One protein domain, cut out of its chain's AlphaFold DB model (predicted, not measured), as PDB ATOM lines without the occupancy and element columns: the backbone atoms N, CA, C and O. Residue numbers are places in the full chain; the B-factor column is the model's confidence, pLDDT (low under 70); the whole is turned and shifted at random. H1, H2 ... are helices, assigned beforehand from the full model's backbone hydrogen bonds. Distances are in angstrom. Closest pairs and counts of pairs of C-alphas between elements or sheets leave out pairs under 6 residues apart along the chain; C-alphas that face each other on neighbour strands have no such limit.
ATOM      1  N   ASN A  38     247.239 302.984 242.349       91.06
ATOM      2  CA  ASN A  38     246.912 303.423 240.998       91.06
ATOM      3  C   ASN A  38     246.686 302.261 240.031       91.06
ATOM      4  O   ASN A  38     246.300 302.520 238.900       91.06
ATOM      5  N   ILE A  39     246.941 301.012 240.428       91.88
ATOM      6  CA  ILE A  39     246.925 299.853 239.530       91.88
ATOM      7  C   ILE A  39     246.025 298.764 240.121       91.88
ATOM      8  O   ILE A  39     246.063 298.491 241.319       91.88
ATOM      9  N   ASN A  40     245.203 298.133 239.286       91.19
ATOM     10  CA  ASN A  40     244.371 297.004 239.695       91.19
ATOM     11  C   ASN A  40     245.134 295.664 239.635       91.19
ATOM     12  O   ASN A  40     246.294 295.587 239.233       91.19
ATOM     13  N   THR A  41     244.469 294.564 239.990       90.12
ATOM     14  CA  THR A  41     245.077 293.219 240.001       90.12
ATOM     15  C   THR A  41     245.515 292.707 238.624       90.12
ATOM     16  O   THR A  41     246.278 291.750 238.547       90.12
ATOM     17  N   GLU A  42     245.035 293.317 237.541       94.19
ATOM     18  CA  GLU A  42     245.379 292.971 236.157       94.19
ATOM     19  C   GLU A  42     246.505 293.855 235.596       94.19
ATOM     20  O   GLU A  42     246.903 293.695 234.443       94.19
ATOM     21  N   GLY A  43     247.037 294.789 236.391       91.75
ATOM     22  CA  GLY A  43     248.055 295.735 235.935       91.75
ATOM     23  C   GLY A  43     247.491 296.953 235.195       91.75
ATOM     24  O   GLY A  43     248.259 297.716 234.609       91.75
ATOM     25  N   ILE A  44     246.171 297.156 235.204       94.38
ATOM     26  CA  ILE A  44     245.511 298.289 234.547       94.38
ATOM     27  C   ILE A  44     245.477 299.478 235.508       94.38
ATOM     28  O   ILE A  44     245.110 299.332 236.674       94.38
ATOM     29  N   LEU A  45     245.851 300.660 235.007       94.12
ATOM     30  CA  LEU A  45     245.787 301.903 235.769       94.12
ATOM     31  C   LEU A  45     244.331 302.306 236.032       94.12
ATOM     32  O   LEU A  45     243.515 302.334 235.112       94.12
ATOM     33  N   TYR A  46     244.021 302.661 237.274       93.00
ATOM     34  CA  TYR A  46     242.761 303.310 237.610       93.00
ATOM     35  C   TYR A  46     242.710 304.730 237.036       93.00
ATOM     36  O   TYR A  46     243.726 305.421 236.947       93.00
ATOM     37  N   GLU A  47     241.502 305.176 236.695       93.44
ATOM     38  CA  GLU A  47     241.228 306.525 236.199       93.44
ATOM     39  C   GLU A  47     240.605 307.381 237.317       93.44
ATOM     40  O   GLU A  47     239.390 307.341 237.530       93.44
ATOM     41  N   PRO A  48     241.412 308.137 238.084       92.12
ATOM     42  CA  PRO A  48     240.888 309.034 239.107       92.12
ATOM     43  C   PRO A  48     240.121 310.208 238.484       92.12
ATOM     44  O   PRO A  48     240.490 310.743 237.439       92.12
ATOM     45  N   THR A  49     239.077 310.667 239.174       93.00
ATOM     46  CA  THR A  49     238.267 311.822 238.746       93.00
ATOM     47  C   THR A  49     238.928 313.167 239.043       93.00
ATOM     48  O   THR A  49     238.609 314.167 238.405       93.00
ATOM     49  N   VAL A  50     239.858 313.194 240.001       92.81
ATOM     50  CA  VAL A  50     240.658 314.367 240.361       92.81
ATOM     51  C   VAL A  50     242.128 313.989 240.255       92.81
ATOM     52  O   VAL A  50     242.604 313.103 240.964       92.81
ATOM     53  N   VAL A  51     242.846 314.681 239.378       91.31
ATOM     54  CA  VAL A  51     244.286 314.519 239.149       91.31
ATOM     55  C   VAL A  51     245.006 315.830 239.418       91.31
ATOM     56  O   VAL A  51     244.390 316.896 239.391       91.31
ATOM     57  N   SER A  52     246.316 315.759 239.660       90.19
ATOM     58  CA  SER A  52     247.149 316.957 239.770       90.19
ATOM     59  C   SER A  52     246.992 317.834 238.531       90.19
ATOM     60  O   SER A  52     247.063 317.357 237.395       90.19
ATOM     61  N   SER A  53     246.776 319.127 238.752       87.56
ATOM     62  CA  SER A  53     246.542 320.084 237.675       87.56
ATOM     63  C   SER A  53     247.871 320.459 237.001       87.56
ATOM     64  O   SER A  53     248.794 320.915 237.685       87.56
ATOM     65  N   PRO A  54     248.008 320.322 235.667       89.50
ATOM     66  CA  PRO A  54     249.217 320.750 234.970       89.50
ATOM     67  C   PRO A  54     249.498 322.237 235.211       89.50
ATOM     68  O   PRO A  54     248.643 323.086 234.967       89.50
ATOM     69  N   GLY A  55     250.702 322.560 235.692       88.81
ATOM     70  CA  GLY A  55     251.083 323.943 235.995       88.81
ATOM     71  C   GLY A  55     250.392 324.539 237.227       88.81
ATOM     72  O   GLY A  55     250.252 325.759 237.310       88.81
ATOM     73  N   PHE A  56     249.945 323.700 238.168       92.19
ATOM     74  CA  PHE A  56     249.410 324.148 239.451       92.19
ATOM     75  C   PHE A  56     250.347 325.144 240.161       92.19
ATOM     76  O   PHE A  56     251.550 324.917 240.285       92.19
ATOM     77  N   SER A  57     249.763 326.233 240.665       93.25
ATOM     78  CA  SER A  57     250.383 327.171 241.603       93.25
ATOM     79  C   SER A  57     249.335 327.541 242.641       93.25
ATOM     80  O   SER A  57     248.281 328.095 242.311       93.25
ATOM     81  N   SER A  58     249.633 327.236 243.900       92.75
ATOM     82  CA  SER A  58     248.758 327.574 245.015       92.75
ATOM     83  C   SER A  58     248.659 329.084 245.203       92.75
ATOM     84  O   SER A  58     247.594 329.570 245.562       92.75
ATOM     85  N   GLU A  59     249.705 329.851 244.886       92.31
ATOM     86  CA  GLU A  59     249.681 331.316 244.929       92.31
ATOM     87  C   GLU A  59     248.599 331.879 244.004       92.31
ATOM     88  O   GLU A  59     247.817 332.731 244.424       92.31
ATOM     89  N   ASN A  60     248.501 331.374 242.769       92.25
ATOM     90  CA  ASN A  60     247.487 331.824 241.815       92.25
ATOM     91  C   ASN A  60     246.063 331.584 242.329       92.25
ATOM     92  O   ASN A  60     245.209 332.466 242.199       92.25
ATOM     93  N   ASP A  61     245.798 330.410 242.904       92.69
ATOM     94  CA  ASP A  61     244.486 330.097 243.475       92.69
ATOM     95  C   ASP A  61     244.210 330.960 244.720       92.69
ATOM     96  O   ASP A  61     243.131 331.543 244.838       92.69
ATOM     97  N   VAL A  62     245.203 331.152 245.595       93.25
ATOM     98  CA  VAL A  62     245.095 332.002 246.791       93.25
ATOM     99  C   VAL A  62     244.808 333.464 246.435       93.25
ATOM    100  O   VAL A  62     243.896 334.059 247.013       93.25
ATOM    101  N   TYR A  63     245.517 334.043 245.460       91.00
ATOM    102  CA  TYR A  63     245.273 335.418 245.010       91.00
ATOM    103  C   TYR A  63     243.888 335.589 244.386       91.00
ATOM    104  O   TYR A  63     243.230 336.603 244.629       91.00
ATOM    105  N   LYS A  64     243.427 334.606 243.602       89.44
ATOM    106  CA  LYS A  64     242.079 334.630 243.019       89.44
ATOM    107  C   LYS A  64     241.014 334.625 244.111       89.44
ATOM    108  O   LYS A  64     240.156 335.499 244.103       89.44
ATOM    109  N   ILE A  65     241.103 333.698 245.066       90.31
ATOM    110  CA  ILE A  65     240.129 333.580 246.162       90.31
ATOM    111  C   ILE A  65     240.159 334.828 247.057       90.31
ATOM    112  O   ILE A  65     239.113 335.364 247.422       90.31
ATOM    113  N   GLY A  66     241.348 335.332 247.397       87.62
ATOM    114  CA  GLY A  66     241.499 336.460 248.315       87.62
ATOM    115  C   GLY A  66     240.903 337.776 247.807       87.62
ATOM    116  O   GLY A  66     240.371 338.545 248.610       87.62
ATOM    117  N   ASN A  67     240.941 338.004 246.489       86.75
ATOM    118  CA  ASN A  67     240.522 339.257 245.850       86.75
ATOM    119  C   ASN A  67     239.053 339.284 245.380       86.75
ATOM    120  O   ASN A  67     238.607 340.308 244.865       86.75
ATOM    121  N   MET A  68     238.306 338.189 245.529       87.31
ATOM    122  CA  MET A  68     236.898 338.100 245.114       87.31
ATOM    123  C   MET A  68     235.933 338.745 246.118       87.31
ATOM    124  O   MET A  68     236.257 338.921 247.298       87.31
ATOM    125  N   THR A  69     234.720 339.070 245.660       81.75
ATOM    126  CA  THR A  69     233.622 339.445 246.560       81.75
ATOM    127  C   THR A  69     233.139 338.236 247.362       81.75
ATOM    128  O   THR A  69     233.448 337.089 247.051       81.75
ATOM    129  N   ARG A  70     232.378 338.486 248.430       76.38
ATOM    130  CA  ARG A  70     231.933 337.442 249.357       76.38
ATOM    131  C   ARG A  70     231.158 336.306 248.665       76.38
ATOM    132  O   ARG A  70     231.463 335.147 248.921       76.38
ATOM    133  N   ASP A  71     230.224 336.632 247.774       75.06
ATOM    134  CA  ASP A  71     229.395 335.630 247.086       75.06
ATOM    135  C   ASP A  71     230.212 334.818 246.065       75.06
ATOM    136  O   ASP A  71     230.109 333.595 246.015       75.06
ATOM    137  N   GLU A  72     231.115 335.472 245.328       82.62
ATOM    138  CA  GLU A  72     232.009 334.820 244.357       82.62
ATOM    139  C   GLU A  72     232.997 333.845 245.019       82.62
ATOM    140  O   GLU A  72     233.386 332.840 244.417       82.62
ATOM    141  N   LYS A  73     233.403 334.117 246.268       83.75
ATOM    142  CA  LYS A  73     234.343 333.259 247.000       83.75
ATOM    143  C   LYS A  73     233.790 331.868 247.262       83.75
ATOM    144  O   LYS A  73     234.558 330.916 247.172       83.75
ATOM    145  N   ASN A  74     232.504 331.735 247.582       80.25
ATOM    146  CA  ASN A  74     231.911 330.431 247.883       80.25
ATOM    147  C   ASN A  74     231.960 329.510 246.656       80.25
ATOM    148  O   ASN A  74     232.475 328.392 246.746       80.25
ATOM    149  N   ASP A  75     231.497 330.006 245.508       83.06
ATOM    150  CA  ASP A  75     231.509 329.256 244.250       83.06
ATOM    151  C   ASP A  75     232.940 328.940 243.814       83.06
ATOM    152  O   ASP A  75     233.251 327.800 243.454       83.06
ATOM    153  N   LYS A  76     233.848 329.923 243.914       86.69
ATOM    154  CA  LYS A  76     235.240 329.706 243.524       86.69
ATOM    155  C   LYS A  76     235.955 328.717 244.431       86.69
ATOM    156  O   LYS A  76     236.723 327.886 243.945       86.69
ATOM    157  N   LEU A  77     235.724 328.801 245.739       87.94
ATOM    158  CA  LEU A  77     236.295 327.859 246.688       87.94
ATOM    159  C   LEU A  77     235.804 326.451 246.362       87.94
ATOM    160  O   LEU A  77     236.627 325.552 246.246       87.94
ATOM    161  N   LEU A  78     234.505 326.262 246.127       88.12
ATOM    162  CA  LEU A  78     233.963 324.956 245.760       88.12
ATOM    163  C   LEU A  78     234.578 324.416 244.457       88.12
ATOM    164  O   LEU A  78     234.989 323.258 244.417       88.12
ATOM    165  N   GLU A  79     234.724 325.252 243.425       89.44
ATOM    166  CA  GLU A  79     235.403 324.888 242.173       89.44
ATOM    167  C   GLU A  79     236.839 324.398 242.429       89.44
ATOM    168  O   GLU A  79     237.259 323.362 241.905       89.44
ATOM    169  N   VAL A  80     237.592 325.112 243.270       90.12
ATOM    170  CA  VAL A  80     238.960 324.737 243.652       90.12
ATOM    171  C   VAL A  80     238.968 323.425 244.439       90.12
ATOM    172  O   VAL A  80     239.766 322.541 244.140       90.12
ATOM    173  N   LEU A  81     238.063 323.243 245.403       90.38
ATOM    174  CA  LEU A  81     237.994 322.017 246.205       90.38
ATOM    175  C   LEU A  81     237.694 320.781 245.353       90.38
ATOM    176  O   LEU A  81     238.290 319.729 245.581       90.38
ATOM    177  N   LEU A  82     236.797 320.914 244.375       92.19
ATOM    178  CA  LEU A  82     236.362 319.814 243.513       92.19
ATOM    179  C   LEU A  82     237.346 319.495 242.375       92.19
ATOM    180  O   LEU A  82     237.224 318.441 241.760       92.19
ATOM    181  N   SER A  83     238.317 320.372 242.095       92.69
ATOM    182  CA  SER A  83     239.264 320.219 240.974       92.69
ATOM    183  C   SER A  83     240.734 320.099 241.384       92.69
ATOM    184  O   SER A  83     241.602 319.984 240.519       92.69
ATOM    185  N   ARG A  84     241.040 320.144 242.684       94.50
ATOM    186  CA  ARG A  84     242.402 320.019 243.217       94.50
ATOM    187  C   ARG A  84     242.531 318.774 244.072       94.50
ATOM    188  O   ARG A  84     241.635 318.455 244.856       94.50
ATOM    189  N   THR A  85     243.668 318.102 243.971       94.94
ATOM    190  CA  THR A  85     244.056 316.999 244.862       94.94
ATOM    191  C   THR A  85     244.197 317.487 246.309       94.94
ATOM    192  O   THR A  85     244.389 318.678 246.554       94.94
ATOM    193  N   ASN A  86     244.127 316.589 247.301       94.94
ATOM    194  CA  ASN A  86     244.270 317.000 248.705       94.94
ATOM    195  C   ASN A  86     245.614 317.701 248.970       94.94
ATOM    196  O   ASN A  86     245.617 318.743 249.617       94.94
ATOM    197  N   ALA A  87     246.714 317.212 248.386       93.00
ATOM    198  CA  ALA A  87     248.031 317.839 248.498       93.00
ATOM    199  C   ALA A  87     248.056 319.281 247.956       93.00
ATOM    200  O   ALA A  87     248.559 320.192 248.616       93.00
ATOM    201  N   GLU A  88     247.452 319.521 246.790       95.25
ATOM    202  CA  GLU A  88     247.306 320.872 246.230       95.25
ATOM    203  C   GLU A  88     246.439 321.763 247.135       95.25
ATOM    204  O   GLU A  88     246.791 322.917 247.391       95.25
ATOM    205  N   ARG A  89     245.345 321.225 247.693       95.50
ATOM    206  CA  ARG A  89     244.491 321.952 248.648       95.50
ATOM    207  C   ARG A  89     245.238 322.308 249.932       95.50
ATOM    208  O   ARG A  89     245.089 323.432 250.401       95.50
ATOM    209  N   GLN A  90     246.090 321.426 250.454       94.88
ATOM    210  CA  GLN A  90     246.932 321.737 251.614       94.88
ATOM    211  C   GLN A  90     247.943 322.852 251.311       94.88
ATOM    212  O   GLN A  90     248.158 323.732 252.148       94.88
ATOM    213  N   SER A  91     248.515 322.879 250.101       93.56
ATOM    214  CA  SER A  91     249.369 323.992 249.665       93.56
ATOM    215  C   SER A  91     248.590 325.315 249.598       93.56
ATOM    216  O   SER A  91     249.077 326.338 250.078       93.56
ATOM    217  N   ILE A  92     247.353 325.296 249.085       94.00
ATOM    218  CA  ILE A  92     246.460 326.470 249.070       94.00
ATOM    219  C   ILE A  92     246.137 326.936 250.491       94.00
ATOM    220  O   ILE A  92     246.285 328.120 250.777       94.00
ATOM    221  N   VAL A  93     245.726 326.035 251.390       93.19
ATOM    222  CA  VAL A  93     245.402 326.362 252.791       93.19
ATOM    223  C   VAL A  93     246.585 327.042 253.480       93.19
ATOM    224  O   VAL A  93     246.414 328.097 254.096       93.19
ATOM    225  N   HIS A  94     247.785 326.477 253.329       91.62
ATOM    226  CA  HIS A  94     249.006 327.031 253.905       91.62
ATOM    227  C   HIS A  94     249.327 328.419 253.336       91.62
ATOM    228  O   HIS A  94     249.487 329.380 254.093       91.62
ATOM    229  N   ASN A  95     249.358 328.555 252.007       92.94
ATOM    230  CA  ASN A  95     249.673 329.827 251.360       92.94
ATOM    231  C   ASN A  95     248.617 330.904 251.645       92.94
ATOM    232  O   ASN A  95     248.970 332.071 251.815       92.94
ATOM    233  N   TYR A  96     247.343 330.528 251.777       92.69
ATOM    234  CA  TYR A  96     246.280 331.448 252.177       92.69
ATOM    235  C   TYR A  96     246.511 331.994 253.585       92.69
ATOM    236  O   TYR A  96     246.486 333.210 253.791       92.69
ATOM    237  N   GLN A  97     246.795 331.106 254.544       90.69
ATOM    238  CA  GLN A  97     247.103 331.494 255.918       90.69
ATOM    239  C   GLN A  97     248.338 332.399 255.970       90.69
ATOM    240  O   GLN A  97     248.325 333.399 256.683       90.69
ATOM    241  N   LYS A  98     249.380 332.095 255.191       90.38
ATOM    242  CA  LYS A  98     250.612 332.890 255.124       90.38
ATOM    243  C   LYS A  98     250.387 334.286 254.536       90.38
ATOM    244  O   LYS A  98     250.912 335.258 255.071       90.38
ATOM    245  N   LEU A  99     249.612 334.396 253.454       92.12
ATOM    246  CA  LEU A  99     249.395 335.661 252.741       92.12
ATOM    247  C   LEU A  99     248.366 336.573 253.421       92.12
ATOM    248  O   LEU A  99     248.558 337.787 253.449       92.12
ATOM    249  N   PHE A 100     247.290 336.012 253.979       89.12
ATOM    250  CA  PHE A 100     246.183 336.788 254.550       89.12
ATOM    251  C   PHE A 100     246.105 336.741 256.081       89.12
ATOM    252  O   PHE A 100     245.236 337.393 256.662       89.12
ATOM    253  N   ASN A 101     246.986 335.977 256.737       89.81
ATOM    254  CA  ASN A 101     247.012 335.767 258.187       89.81
ATOM    255  C   ASN A 101     245.656 335.325 258.774       89.81
ATOM    256  O   ASN A 101     245.271 335.717 259.877       89.81
ATOM    257  N   LYS A 102     244.898 334.528 258.016       88.25
ATOM    258  CA  LYS A 102     243.593 333.999 258.420       88.25
ATOM    259  C   LYS A 102     243.279 332.695 257.698       88.25
ATOM    260  O   LYS A 102     243.719 332.487 256.569       88.25
ATOM    261  N   SER A 103     242.460 331.859 258.332       88.88
ATOM    262  CA  SER A 103     242.032 330.595 257.739       88.88
ATOM    263  C   SER A 103     241.099 330.848 256.559       88.88
ATOM    264  O   SER A 103     240.140 331.616 256.676       88.88
ATOM    265  N   ILE A 104     241.336 330.145 255.450       89.31
ATOM    266  CA  ILE A 104     240.450 330.159 254.280       89.31
ATOM    267  C   ILE A 104     239.028 329.683 254.623       89.31
ATOM    268  O   ILE A 104     238.067 330.122 254.001       89.31
ATOM    269  N   LEU A 105     238.857 328.872 255.675       85.31
ATOM    270  CA  LEU A 105     237.542 328.429 256.150       85.31
ATOM    271  C   LEU A 105     236.666 329.600 256.634       85.31
ATOM    272  O   LEU A 105     235.441 329.528 256.562       85.31
ATOM    273  N   LEU A 106     237.283 330.687 257.111       83.81
ATOM    274  CA  LEU A 106     236.571 331.886 257.564       83.81
ATOM    275  C   LEU A 106     236.036 332.740 256.405       83.81
ATOM    276  O   LEU A 106     235.261 333.663 256.648       83.81
ATOM    277  N   GLU A 107     236.441 332.457 255.164       77.88
ATOM    278  CA  GLU A 107     235.916 333.138 253.972       77.88
ATOM    279  C   GLU A 107     234.531 332.644 253.571       77.88
ATOM    280  O   GLU A 107     233.819 333.335 252.846       77.88
ATOM    281  N   ILE A 108     234.135 331.470 254.060       74.69
ATOM    282  CA  ILE A 108     232.854 330.861 253.738       74.69
ATOM    283  C   ILE A 108     231.757 331.610 254.483       74.69
ATOM    284  O   ILE A 108     231.572 331.450 255.695       74.69
ATOM    285  N   SER A 109     231.013 332.438 253.762       63.25
ATOM    286  CA  SER A 109     229.871 333.156 254.312       63.25
ATOM    287  C   SER A 109     228.585 332.358 254.168       63.25
ATOM    288  O   SER A 109     228.291 331.859 253.084       63.25
ATOM    289  N   ASP A 110     227.805 332.300 255.249       62.59
ATOM    290  CA  ASP A 110     226.365 331.998 255.247       62.59
ATOM    291  C   ASP A 110     225.932 330.741 254.477       62.59
ATOM    292  O   ASP A 110     224.848 330.675 253.896       62.59
ATOM    293  N   ILE A 111     226.737 329.676 254.534       64.94
ATOM    294  CA  ILE A 111     226.247 328.349 254.167       64.94
ATOM    295  C   ILE A 111     225.272 327.894 255.260       64.94
ATOM    296  O   ILE A 111     225.660 327.324 256.280       64.94
ATOM    297  N   ASN A 112     223.982 328.144 255.024       66.50
ATOM    298  CA  ASN A 112     222.879 327.784 255.924       66.50
ATOM    299  C   ASN A 112     222.781 326.270 256.193       66.50
ATOM    300  O   ASN A 112     222.123 325.837 257.139       66.50
ATOM    301  N   MET A 113     223.443 325.448 255.377       79.81
ATOM    302  CA  MET A 113     223.449 323.995 255.506       79.81
ATOM    303  C   MET A 113     224.691 323.523 256.264       79.81
ATOM    304  O   MET A 113     225.794 323.481 255.718       79.81
ATOM    305  N   ARG A 114     224.504 323.087 257.518       82.75
ATOM    306  CA  ARG A 114     225.576 322.519 258.361       82.75
ATOM    307  C   ARG A 114     226.401 321.446 257.638       82.75
ATOM    308  O   ARG A 114     227.615 321.413 257.803       82.75
ATOM    309  N   SER A 115     225.755 320.592 256.844       83.69
ATOM    310  CA  SER A 115     226.412 319.530 256.072       83.69
ATOM    311  C   SER A 115     227.416 320.070 255.056       83.69
ATOM    312  O   SER A 115     228.518 319.549 254.961       83.69
ATOM    313  N   MET A 116     227.074 321.141 254.344       82.81
ATOM    314  CA  MET A 116     227.957 321.745 253.347       82.81
ATOM    315  C   MET A 116     229.158 322.438 254.005       82.81
ATOM    316  O   MET A 116     230.274 322.361 253.500       82.81
ATOM    317  N   LYS A 117     228.961 323.051 255.181       84.50
ATOM    318  CA  LYS A 117     230.077 323.599 255.963       84.50
ATOM    319  C   LYS A 117     231.063 322.508 256.396       84.50
ATOM    320  O   LYS A 117     232.265 322.711 256.264       84.50
ATOM    321  N   LEU A 118     230.556 321.375 256.893       88.31
ATOM    322  CA  LEU A 118     231.393 320.225 257.255       88.31
ATOM    323  C   LEU A 118     232.112 319.664 256.026       88.31
ATOM    324  O   LEU A 118     233.322 319.522 256.063       88.31
ATOM    325  N   PHE A 119     231.402 319.480 254.913       89.69
ATOM    326  CA  PHE A 119     231.995 319.020 253.660       89.69
ATOM    327  C   PHE A 119     233.172 319.894 253.211       89.69
ATOM    328  O   PHE A 119     234.241 319.376 252.904       89.69
ATOM    329  N   ILE A 120     233.016 321.221 253.203       89.69
ATOM    330  CA  ILE A 120     234.113 322.115 252.813       89.69
ATOM    331  C   ILE A 120     235.270 322.045 253.814       89.69
ATOM    332  O   ILE A 120     236.432 322.015 253.407       89.69
ATOM    333  N   GLN A 121     234.966 322.019 255.113       90.94
ATOM    334  CA  GLN A 121     235.984 321.868 256.144       90.94
ATOM    335  C   GLN A 121     236.787 320.580 255.939       90.94
ATOM    336  O   GLN A 121     238.016 320.630 255.948       90.94
ATOM    337  N   ASP A 122     236.114 319.460 255.687       93.75
ATOM    338  CA  ASP A 122     236.759 318.173 255.453       93.75
ATOM    339  C   ASP A 122     237.589 318.216 254.164       93.75
ATOM    340  O   ASP A 122     238.752 317.825 254.156       93.75
ATOM    341  N   MET A 123     237.075 318.822 253.091       93.88
ATOM    342  CA  MET A 123     237.824 318.983 251.841       93.88
ATOM    343  C   MET A 123     239.106 319.811 252.009       93.88
ATOM    344  O   MET A 123     240.099 319.533 251.333       93.88
ATOM    345  N   LEU A 124     239.108 320.802 252.903       92.94
ATOM    346  CA  LEU A 124     240.279 321.617 253.243       92.94
ATOM    347  C   LEU A 124     241.215 320.950 254.261       92.94
ATOM    348  O   LEU A 124     242.337 321.419 254.447       92.94
ATOM    349  N   THR A 125     240.781 319.879 254.916       93.31
ATOM    350  CA  THR A 125     241.567 319.176 255.932       93.31
ATOM    351  C   THR A 125     242.493 318.158 255.270       93.31
ATOM    352  O   THR A 125     242.166 317.567 254.236       93.31
TER     353      THR A 125
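This is residues 38 to 125 of the 199 residues of the protein "Annexin,domain-containing protein" of Schistosoma japonicum (UniProt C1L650). A small cluster of helices has a long arm of chain on one side: H1, H2 and H3 make a triangle, H5 meets H2 and H3 with its last residues, making a corner with H3 near Arg 89, and short H4 fills in between H2, H3 and H5. Residues 38 to 57, with no named element, form the arm, and its tip, residues 40 to 45, sticks out. The 88 printed residues include five named helices, H1 to H5, and no named strand: all helix, mostly crossed packing. The whole is only just loose, close to compact, with a radius of gyration of the C-alphas of 14.8 A, and spans 48 by 30 by 18 A.

H3, residues 86 to 100, touches H1, residues 58 to 66, at a steep tilt of 57 degrees, with the C-alphas of Ser 58 and Ile 92 closest at 4.8 A. H1 and H2, residues 70 to 83, form a helical hairpin at a shallow tilt of 27 degrees; Ile 65 and Lys 73 have the closest C-alphas, 5.9 A apart. H5, residues 114 to 124, is about perpendicular to H3 at 86 degrees and touches it, closest at the C-alphas of Arg 89 and Leu 124, 6.2 A. H4, residues 104 to 107, only just touches H3, with 3 pairs of C-alphas within 8 A, the closest those of Tyr 96 and Ile 104, 6.3 A. H1 and H5 are apart. Every O i to N i+4 pair is within hydrogen-bond range in H1, H3 and H5, and 8 of 10 in H2; H4 is too short for such a pair.

H3 is 20.7 A long, H2 20.5 A, H5 15.6 A, H1 11.9 A and H4 5.4 A. H1 begins at C-alpha 58, (248.758, 327.574, 245.015), and H5 ends at C-alpha 124, (240.279, 321.617, 253.243).

The C-alphas of Glu 42 and Thr 69 are the two farthest apart, 49.1 A. The printed part has no cut, and no link between named helices is long. Residues 109 to 112 have pLDDT under 70.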